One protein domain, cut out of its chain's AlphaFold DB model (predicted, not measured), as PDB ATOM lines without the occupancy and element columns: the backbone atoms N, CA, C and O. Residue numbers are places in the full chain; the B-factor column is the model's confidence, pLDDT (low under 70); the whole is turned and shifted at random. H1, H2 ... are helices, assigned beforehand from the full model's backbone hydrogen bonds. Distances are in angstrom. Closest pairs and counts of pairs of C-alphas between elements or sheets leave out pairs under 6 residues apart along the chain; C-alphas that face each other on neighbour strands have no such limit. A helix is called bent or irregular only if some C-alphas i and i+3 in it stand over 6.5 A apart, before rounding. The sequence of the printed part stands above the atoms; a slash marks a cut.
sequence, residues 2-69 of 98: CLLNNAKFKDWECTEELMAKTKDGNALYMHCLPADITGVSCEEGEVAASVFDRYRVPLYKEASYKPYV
ATOM      1  N   CYS A   2      81.131 135.148  74.757       86.62
ATOM      2  CA  CYS A   2      82.059 135.650  75.787       86.62
ATOM      3  C   CYS A   2      81.684 135.242  77.224       86.62
ATOM      4  O   CYS A   2      82.539 134.733  77.931       86.62
ATOM      5  N   LEU A   3      80.409 135.335  77.627       88.50
ATOM      6  CA  LEU A   3      79.981 134.931  78.983       88.50
ATOM      7  C   LEU A   3      80.267 133.450  79.289       88.50
ATOM      8  O   LEU A   3      80.766 133.117  80.355       88.50
ATOM      9  N   LEU A   4      80.031 132.566  78.313       92.44
ATOM     10  CA  LEU A   4      80.359 131.138  78.423       92.44
ATOM     11  C   LEU A   4      81.867 130.881  78.536       92.44
ATOM     12  O   LEU A   4      82.273 129.843  79.045       92.44
ATOM     13  N   ASN A   5      82.694 131.789  78.018       94.25
ATOM     14  CA  ASN A   5      84.135 131.707  78.194       94.25
ATOM     15  C   ASN A   5      84.536 132.173  79.595       94.25
ATOM     16  O   ASN A   5      85.287 131.468  80.253       94.25
ATOM     17  N   ASN A   6      83.986 133.295  80.069       93.19
ATOM     18  CA  ASN A   6      84.246 133.817  81.414       93.19
ATOM     19  C   ASN A   6      83.865 132.797  82.499       93.19
ATOM     20  O   ASN A   6      84.618 132.595  83.440       93.19
ATOM     21  N   ALA A   7      82.755 132.073  82.315       92.38
ATOM     22  CA  ALA A   7      82.300 131.036  83.244       92.38
ATOM     23  C   ALA A   7      83.288 129.864  83.437       92.38
ATOM     24  O   ALA A   7      83.094 129.063  84.344       92.38
ATOM     25  N   LYS A   8      84.326 129.742  82.597       95.31
ATOM     26  CA  LYS A   8      85.394 128.742  82.758       95.31
ATOM     27  C   LYS A   8      86.505 129.183  83.715       95.31
ATOM     28  O   LYS A   8      87.343 128.355  84.044       95.31
ATOM     29  N   PHE A   9      86.522 130.456  84.108       95.75
ATOM     30  CA  PHE A   9      87.595 131.094  84.877       95.75
ATOM     31  C   PHE A   9      87.047 131.775  86.137       95.75
ATOM     32  O   PHE A   9      87.486 132.857  86.512       95.75
ATOM     33  N   LYS A  10      86.023 131.182  86.762       94.25
ATOM     34  CA  LYS A  10      85.416 131.726  87.989       94.25
ATOM     35  C   LYS A  10      86.338 131.640  89.208       94.25
ATOM     36  O   LYS A  10      86.109 132.318  90.193       94.25
ATOM     37  N   ASP A  11      87.395 130.839  89.119       95.00
ATOM     38  CA  ASP A  11      88.478 130.753  90.098       95.00
ATOM     39  C   ASP A  11      89.370 132.011  90.128       95.00
ATOM     40  O   ASP A  11      90.232 132.136  90.998       95.00
ATOM     41  N   TRP A  12      89.167 132.960  89.206       97.38
ATOM     42  CA  TRP A  12      89.874 134.243  89.156       97.38
ATOM     43  C   TRP A  12      89.233 135.267  90.097       97.38
ATOM     44  O   TRP A  12      88.792 136.338  89.684       97.38
ATOM     45  N   GLU A  13      89.209 134.922  91.379       98.12
ATOM     46  CA  GLU A  13      88.687 135.749  92.462       98.12
ATOM     47  C   GLU A  13      89.824 136.178  93.396       98.12
ATOM     48  O   GLU A  13      90.695 135.386  93.759       98.12
ATOM     49  N   CYS A  14      89.814 137.430  93.850       98.25
ATOM     50  CA  CYS A  14      90.710 137.901  94.897       98.25
ATOM     51  C   CYS A  14      90.253 137.388  96.277       98.25
ATOM     52  O   CYS A  14      89.445 138.013  96.968       98.25
ATOM     53  N   THR A  15      90.783 136.230  96.672       98.38
ATOM     54  CA  THR A  15      90.477 135.553  97.942       98.38
ATOM     55  C   THR A  15      91.520 135.826  99.031       98.38
ATOM     56  O   THR A  15      92.630 136.293  98.761       98.38
ATOM     57  N   GLU A  16      91.206 135.477 100.284       98.25
ATOM     58  CA  GLU A  16      92.168 135.531 101.400       98.25
ATOM     59  C   GLU A  16      93.412 134.663 101.151       98.25
ATOM     60  O   GLU A  16      94.523 135.058 101.496       98.25
ATOM     61  N   GLU A  17      93.252 133.506 100.499       98.06
ATOM     62  CA  GLU A  17      94.367 132.616 100.157       98.06
ATOM     63  C   GLU A  17      95.339 133.258  99.162       98.06
ATOM     64  O   GLU A  17      96.553 133.060  99.259       98.06
ATOM     65  N   LEU A  18      94.825 134.040  98.205       98.00
ATOM     66  CA  LEU A  18      95.667 134.819  97.302       98.00
ATOM     67  C   LEU A  18      96.299 136.007  98.024       98.00
ATOM     68  O   LEU A  18      97.495 136.244  97.854       98.00
ATOM     69  N   MET A  19      95.545 136.708  98.877       98.31
ATOM     70  CA  MET A  19      96.079 137.820  99.670       98.31
ATOM     71  C   MET A  19      97.221 137.375 100.591       98.31
ATOM     72  O   MET A  19      98.232 138.072 100.678       98.31
ATOM     73  N   ALA A  20      97.142 136.183 101.188       98.19
ATOM     74  CA  ALA A  20      98.201 135.615 102.024       98.19
ATOM     75  C   ALA A  20      99.519 135.357 101.266       98.19
ATOM     76  O   ALA A  20     100.589 135.360 101.872       98.19
ATOM     77  N   LYS A  21      99.461 135.163  99.939       98.31
ATOM     78  CA  LYS A  21     100.644 134.980  99.075       98.31
ATOM     79  C   LYS A  21     101.291 136.304  98.660       98.31
ATOM     80  O   LYS A  21     102.351 136.296  98.035       98.31
ATOM     81  N   THR A  22     100.658 137.436  98.963       98.38
ATOM     82  CA  THR A  22     101.214 138.758  98.660       98.38
ATOM     83  C   THR A  22     102.349 139.118  99.616       98.38
ATOM     84  O   THR A  22     102.608 138.426 100.603       98.38
ATOM     85  N   LYS A  23     103.057 140.216  99.325       98.00
ATOM     86  CA  LYS A  23     104.111 140.725 100.205       98.00
ATOM     87  C   LYS A  23     103.542 140.943 101.611       98.00
ATOM     88  O   LYS A  23     102.589 141.693 101.778       98.00
ATOM     89  N   ASP A  24     104.123 140.236 102.576       97.56
ATOM     90  CA  ASP A  24     103.746 140.247 103.994       97.56
ATOM     91  C   ASP A  24     102.259 139.889 104.258       97.56
ATOM     92  O   ASP A  24     101.723 140.160 105.330       97.56
ATOM     93  N   GLY A  25     101.595 139.240 103.289       97.12
ATOM     94  CA  GLY A  25     100.205 138.779 103.377       97.12
ATOM     95  C   GLY A  25      99.146 139.888 103.392       97.12
ATOM     96  O   GLY A  25      97.978 139.619 103.670       97.12
ATOM     97  N   ASN A  26      99.535 141.140 103.139       95.81
ATOM     98  CA  ASN A  26      98.694 142.317 103.352       95.81
ATOM     99  C   ASN A  26      98.898 143.405 102.285       95.81
ATOM    100  O   ASN A  26      98.815 144.600 102.588       95.81
ATOM    101  N   ALA A  27      99.163 143.010 101.037       98.12
ATOM    102  CA  ALA A  27      99.251 143.977  99.951       98.12
ATOM    103  C   ALA A  27      97.993 144.853  99.874       98.12
ATOM    104  O   ALA A  27      96.873 144.403 100.119       98.12
ATOM    105  N   LEU A  28      98.187 146.117  99.501       98.00
ATOM    106  CA  LEU A  28      97.095 147.064  99.337       98.00
ATOM    107  C   LEU A  28      96.190 146.618  98.183       98.00
ATOM    108  O   LEU A  28      96.564 146.734  97.017       98.00
ATOM    109  N   TYR A  29      94.999 146.131  98.515       98.44
ATOM    110  CA  TYR A  29      93.969 145.845  97.525       98.44
ATOM    111  C   TYR A  29      93.406 147.160  96.963       98.44
ATOM    112  O   TYR A  29      93.037 148.056  97.726       98.44
ATOM    113  N   MET A  30      93.348 147.262  95.635       98.50
ATOM    114  CA  MET A  30      92.835 148.415  94.892       98.50
ATOM    115  C   MET A  30      91.750 147.971  93.915       98.50
ATOM    116  O   MET A  30      91.880 146.928  93.274       98.50
ATOM    117  N   HIS A  31      90.702 148.781  93.778       98.62
ATOM    118  CA  HIS A  31      89.602 148.544  92.847       98.62
ATOM    119  C   HIS A  31      88.817 149.839  92.608       98.62
ATOM    120  O   HIS A  31      88.497 150.570  93.544       98.62
ATOM    121  N   CYS A  32      88.440 150.114  91.359       97.62
ATOM    122  CA  CYS A  32      87.881 151.414  90.962       97.62
ATOM    123  C   CYS A  32      86.417 151.660  91.379       97.62
ATOM    124  O   CYS A  32      85.965 152.806  91.332       97.62
ATOM    125  N   LEU A  33      85.727 150.605  91.825       97.69
ATOM    126  CA  LEU A  33      84.316 150.550  92.229       97.69
ATOM    127  C   LEU A  33      83.295 150.751  91.075       97.69
ATOM    128  O   LEU A  33      83.527 151.558  90.171       97.69
ATOM    129  N   PRO A  34      82.116 150.099  91.144       97.62
ATOM    130  CA  PRO A  34      81.775 149.023  92.083       97.62
ATOM    131  C   PRO A  34      82.597 147.756  91.792       97.62
ATOM    132  O   PRO A  34      83.066 147.579  90.675       97.62
ATOM    133  N   ALA A  35      82.833 146.938  92.818       97.69
ATOM    134  CA  ALA A  35      83.394 145.596  92.655       97.69
ATOM    135  C   ALA A  35      82.253 144.577  92.694       97.69
ATOM    136  O   ALA A  35      81.276 144.800  93.417       97.69
ATOM    137  N   ASP A  36      82.402 143.470  91.978       98.19
ATOM    138  CA  ASP A  36      81.511 142.321  92.105       98.19
ATOM    139  C   ASP A  36      81.956 141.472  93.307       98.19
ATOM    140  O   ASP A  36      82.959 140.765  93.263       98.19
ATOM    141  N   ILE A  37      81.237 141.590  94.425       98.44
ATOM    142  CA  ILE A  37      81.590 140.976  95.707       98.44
ATOM    143  C   ILE A  37      80.836 139.653  95.866       98.44
ATOM    144  O   ILE A  37      79.602 139.643  95.988       98.44
ATOM    145  N   THR A  38      81.592 138.558  95.940       98.44
ATOM    146  CA  THR A  38      81.077 137.198  96.142       98.44
ATOM    147  C   THR A  38      80.232 137.112  97.413       98.44
ATOM    148  O   THR A  38      80.666 137.502  98.500       98.44
ATOM    149  N   GLY A  39      79.006 136.607  97.274       97.81
ATOM    150  CA  GLY A  39      78.040 136.449  98.361       97.81
ATOM    151  C   GLY A  39      77.346 137.740  98.814       97.81
ATOM    152  O   GLY A  39      76.540 137.687  99.743       97.81
ATOM    153  N   VAL A  40      77.628 138.889  98.184       97.75
ATOM    154  CA  VAL A  40      77.011 140.183  98.526       97.75
ATOM    155  C   VAL A  40      76.292 140.793  97.326       97.75
ATOM    156  O   VAL A  40      75.075 140.963  97.375       97.75
ATOM    157  N   SER A  41      77.014 141.134  96.253       96.94
ATOM    158  CA  SER A  41      76.414 141.720  95.043       96.94
ATOM    159  C   SER A  41      76.144 140.683  93.951       96.94
ATOM    160  O   SER A  41      75.290 140.914  93.096       96.94
ATOM    161  N   CYS A  42      76.829 139.540  93.991       96.62
ATOM    162  CA  CYS A  42      76.638 138.400  93.096       96.62
ATOM    163  C   CYS A  42      76.993 137.080  93.804       96.62
ATOM    164  O   CYS A  42      77.589 137.081  94.879       96.62
ATOM    165  N   GLU A  43      76.600 135.944  93.219       96.50
ATOM    166  CA  GLU A  43      76.900 134.613  93.771       96.50
ATOM    167  C   GLU A  43      78.406 134.307  93.747       96.50
ATOM    168  O   GLU A  43      78.960 133.913  94.766       96.50
ATOM    169  N   GLU A  44      79.064 134.566  92.615       96.44
ATOM    170  CA  GLU A  44      80.510 134.439  92.395       96.44
ATOM    171  C   GLU A  44      81.000 135.728  91.723       96.44
ATOM    172  O   GLU A  44      80.383 136.184  90.751       96.44
ATOM    173  N   GLY A  45      82.060 136.340  92.251       96.88
ATOM    174  CA  GLY A  45      82.519 137.669  91.850       96.88
ATOM    175  C   GLY A  45      84.035 137.803  91.720       96.88
ATOM    176  O   GLY A  45      84.771 136.832  91.582       96.88
ATOM    177  N   GLU A  46      84.494 139.048  91.735       98.19
ATOM    178  CA  GLU A  46      85.893 139.446  91.570       98.19
ATOM    179  C   GLU A  46      86.683 139.377  92.885       98.19
ATOM    180  O   GLU A  46      87.910 139.255  92.866       98.19
ATOM    181  N   VAL A  47      86.014 139.504  94.036       98.44
ATOM    182  CA  VAL A  47      86.657 139.605  95.353       98.44
ATOM    183  C   VAL A  47      85.785 139.030  96.468       98.44
ATOM    184  O   VAL A  47      84.574 139.260  96.521       98.44
ATOM    185  N   ALA A  48      86.431 138.354  97.417       98.56
ATOM    186  CA  ALA A  48      85.768 137.847  98.608       98.56
ATOM    187  C   ALA A  48      85.329 138.997  99.533       98.56
ATOM    188  O   ALA A  48      86.066 139.968  99.739       98.56
ATOM    189  N   ALA A  49      84.162 138.861 100.170       98.44
ATOM    190  CA  ALA A  49      83.603 139.895 101.048       98.44
ATOM    191  C   ALA A  49      84.570 140.342 102.162       98.44
ATOM    192  O   ALA A  49      84.720 141.539 102.403       98.44
ATOM    193  N   SER A  50      85.299 139.409 102.789       98.12
ATOM    194  CA  SER A  50      86.264 139.722 103.854       98.12
ATOM    195  C   SER A  50      87.462 140.544 103.362       98.12
ATOM    196  O   SER A  50      87.906 141.463 104.056       98.12
ATOM    197  N   VAL A  51      87.955 140.260 102.150       98.44
ATOM    198  CA  VAL A  51      89.039 141.024 101.524       98.44
ATOM    199  C   VAL A  51      88.545 142.435 101.225       98.44
ATOM    200  O   VAL A  51      89.196 143.402 101.623       98.44
ATOM    201  N   PHE A  52      87.372 142.565 100.595       98.56
ATOM    202  CA  PHE A  52      86.783 143.866 100.279       98.56
ATOM    203  C   PHE A  52      86.561 144.711 101.541       98.56
ATOM    204  O   PHE A  52      87.000 145.862 101.602       98.56
ATOM    205  N   ASP A  53      85.945 144.140 102.577       98.25
ATOM    206  CA  ASP A  53      85.626 144.855 103.813       98.25
ATOM    207  C   ASP A  53      86.876 145.335 104.556       98.25
ATOM    208  O   ASP A  53      86.899 146.471 105.047       98.25
ATOM    209  N   ARG A  54      87.948 144.529 104.575       98.25
ATOM    210  CA  ARG A  54      89.241 144.914 105.164       98.25
ATOM    211  C   ARG A  54      89.854 146.140 104.479       98.25
ATOM    212  O   ARG A  54      90.465 146.965 105.156       98.25
ATOM    213  N   TYR A  55      89.665 146.291 103.166       98.50
ATOM    214  CA  TYR A  55      90.223 147.398 102.373       98.50
ATOM    215  C   TYR A  55      89.200 148.476 101.984       98.50
ATOM    216  O   TYR A  55      89.541 149.419 101.270       98.50
ATOM    217  N   ARG A  56      87.972 148.425 102.509       98.31
ATOM    218  CA  ARG A  56      86.888 149.359 102.159       98.31
ATOM    219  C   ARG A  56      87.256 150.834 102.347       98.31
ATOM    220  O   ARG A  56      86.969 151.659 101.483       98.31
ATOM    221  N   VAL A  57      87.917 151.180 103.455       98.50
ATOM    222  CA  VAL A  57      88.374 152.559 103.713       98.50
ATOM    223  C   VAL A  57      89.433 152.999 102.687       98.50
ATOM    224  O   VAL A  57      89.238 154.052 102.074       98.50
ATOM    225  N   PRO A  58      90.511 152.224 102.441       98.44
ATOM    226  CA  PRO A  58      91.430 152.482 101.334       98.44
ATOM    227  C   PRO A  58      90.758 152.641  99.965       98.44
ATOM    228  O   PRO A  58      91.048 153.619  99.285       98.44
ATOM    229  N   LEU A  59      89.816 151.768  99.593       98.62
ATOM    230  CA  LEU A  59      89.096 151.836  98.310       98.62
ATOM    231  C   LEU A  59      88.283 153.129  98.167       98.62
ATOM    232  O   LEU A  59      88.296 153.796  97.132       98.62
ATOM    233  N   TYR A  60      87.589 153.544  99.226       98.50
ATOM    234  CA  TYR A  60      86.827 154.795  99.195       98.50
ATOM    235  C   TYR A  60      87.756 156.006  99.146       98.50
ATOM    236  O   TYR A  60      87.457 157.009  98.489       98.50
ATOM    237  N   LYS A  61      88.917 155.909  99.799       98.56
ATOM    238  CA  LYS A  61      89.943 156.939  99.716       98.56
ATOM    239  C   LYS A  61      90.555 157.006  98.314       98.56
ATOM    240  O   LYS A  61      90.703 158.119  97.812       98.56
ATOM    241  N   GLU A  62      90.829 155.875  97.669       98.62
ATOM    242  CA  GLU A  62      91.269 155.765  96.271       98.62
ATOM    243  C   GLU A  62      90.288 156.486  95.332       98.62
ATOM    244  O   GLU A  62      90.667 157.428  94.630       98.62
ATOM    245  N   ALA A  63      89.000 156.139  95.400       98.25
ATOM    246  CA  ALA A  63      87.967 156.753  94.567       98.25
ATOM    247  C   ALA A  63      87.847 158.276  94.786       98.25
ATOM    248  O   ALA A  63      87.560 159.026  93.846       98.25
ATOM    249  N   SER A  64      88.134 158.758  96.004       98.44
ATOM    250  CA  SER A  64      88.072 160.187  96.343       98.44
ATOM    251  C   SER A  64      89.057 161.065  95.560       98.44
ATOM    252  O   SER A  64      88.848 162.276  95.477       98.44
ATOM    253  N   TYR A  65      90.108 160.492  94.962       98.62
ATOM    254  CA  TYR A  65      91.082 161.254  94.173       98.62
ATOM    255  C   TYR A  65      90.581 161.594  92.765       98.62
ATOM    256  O   TYR A  65      90.977 162.623  92.213       98.62
ATOM    257  N   LYS A  66      89.679 160.787  92.185       98.69
ATOM    258  CA  LYS A  66      89.210 160.951  90.795       98.69
ATOM    259  C   LYS A  66      88.659 162.358  90.492       98.69
ATOM    260  O   LYS A  66      89.069 162.924  89.476       98.69
ATOM    261  N   PRO A  67      87.817 162.984  91.344       98.75
ATOM    262  CA  PRO A  67      87.354 164.354  91.112       98.75
ATOM    263  C   PRO A  67      88.493 165.382  91.040       98.75
ATOM    264  O   PRO A  67      88.467 166.274  90.193       98.75
ATOM    265  N   TYR A  68      89.515 165.248  91.889       98.62
ATOM    266  CA  TYR A  68      90.649 166.176  91.926       98.62
ATOM    267  C   TYR A  68      91.581 166.007  90.728       98.62
ATOM    268  O   TYR A  68      92.073 167.002  90.201       98.62
ATOM    269  N   VAL A  69      91.785 164.773  90.258       98.75
ATOM    270  CA  VAL A  69      92.576 164.504  89.048       98.75
ATOM    271  C   VAL A  69      91.915 165.135  87.820       98.75
ATOM    272  O   VAL A  69      92.580 165.837  87.063       98.75
TER     273      VAL A  69
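Overview. This is residues 2 to 69 of the 98 residues of the protein "Knotted carbamoyltransferase YgeW" of Spirochaetales bacterium (UniProt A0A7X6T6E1). One longer helix, H3, has a long loop, residues 21 to 48, that passes across it and then folds back to its first residue, while three very short helices lie around these parts. H1 and H4 lie toward opposite ends of the longest axis, and H2 lies off to one side, near the beginning of H3. The printed part has 68 residues, with four named helices in the order H1, H2, H3, H4 and no named strand; the class is all helix, although under half of the residues, 29 of 68, are in named elements. The whole is only just loose, close to compact, with a radius of gyration of the C-alphas of 13.3 A and spans of 39 by 30 by 19 A.

Arrangement. H3, residues 49 to 63, is irregular: C-alphas 54 and 57 are 7.8 A apart. H2, residues 16 to 20, and H3 only just touch, with 3 pairs of C-alphas within 8 A; the closest C-alphas are those of Glu 16 and Val 51, 6.3 A apart. H3 touches H2 with residues 50 to 51 alone. H4, residues 66 to 69, and H3 meet only through their link. H1, residues 2 to 6, is apart from H2, H3 and H4, and H2 and H4 are apart. In H1 and H2 every O i to N i+4 pair is within hydrogen-bond range, in H3 9 of 11 are, and H4 is too short for such a pair.

Along the chain. H3 measures 18.6 A from C-alpha 49 at (83.603, 139.895, 101.048) to C-alpha 63. H2 measures 6.1 A, H1 6.3 A from C-alpha 2 at (82.059, 135.650, 75.787), and H4 5.2 A to C-alpha 69 at (92.576, 164.504, 89.048).

Size, cuts and confidence. The two C-alphas farthest apart, those of Leu 4 and Tyr 68, are 38.9 A apart. The link from H2 to H3 is long, with 28 residues. The printed part has no cut, and no printed residue has a pLDDT under 70.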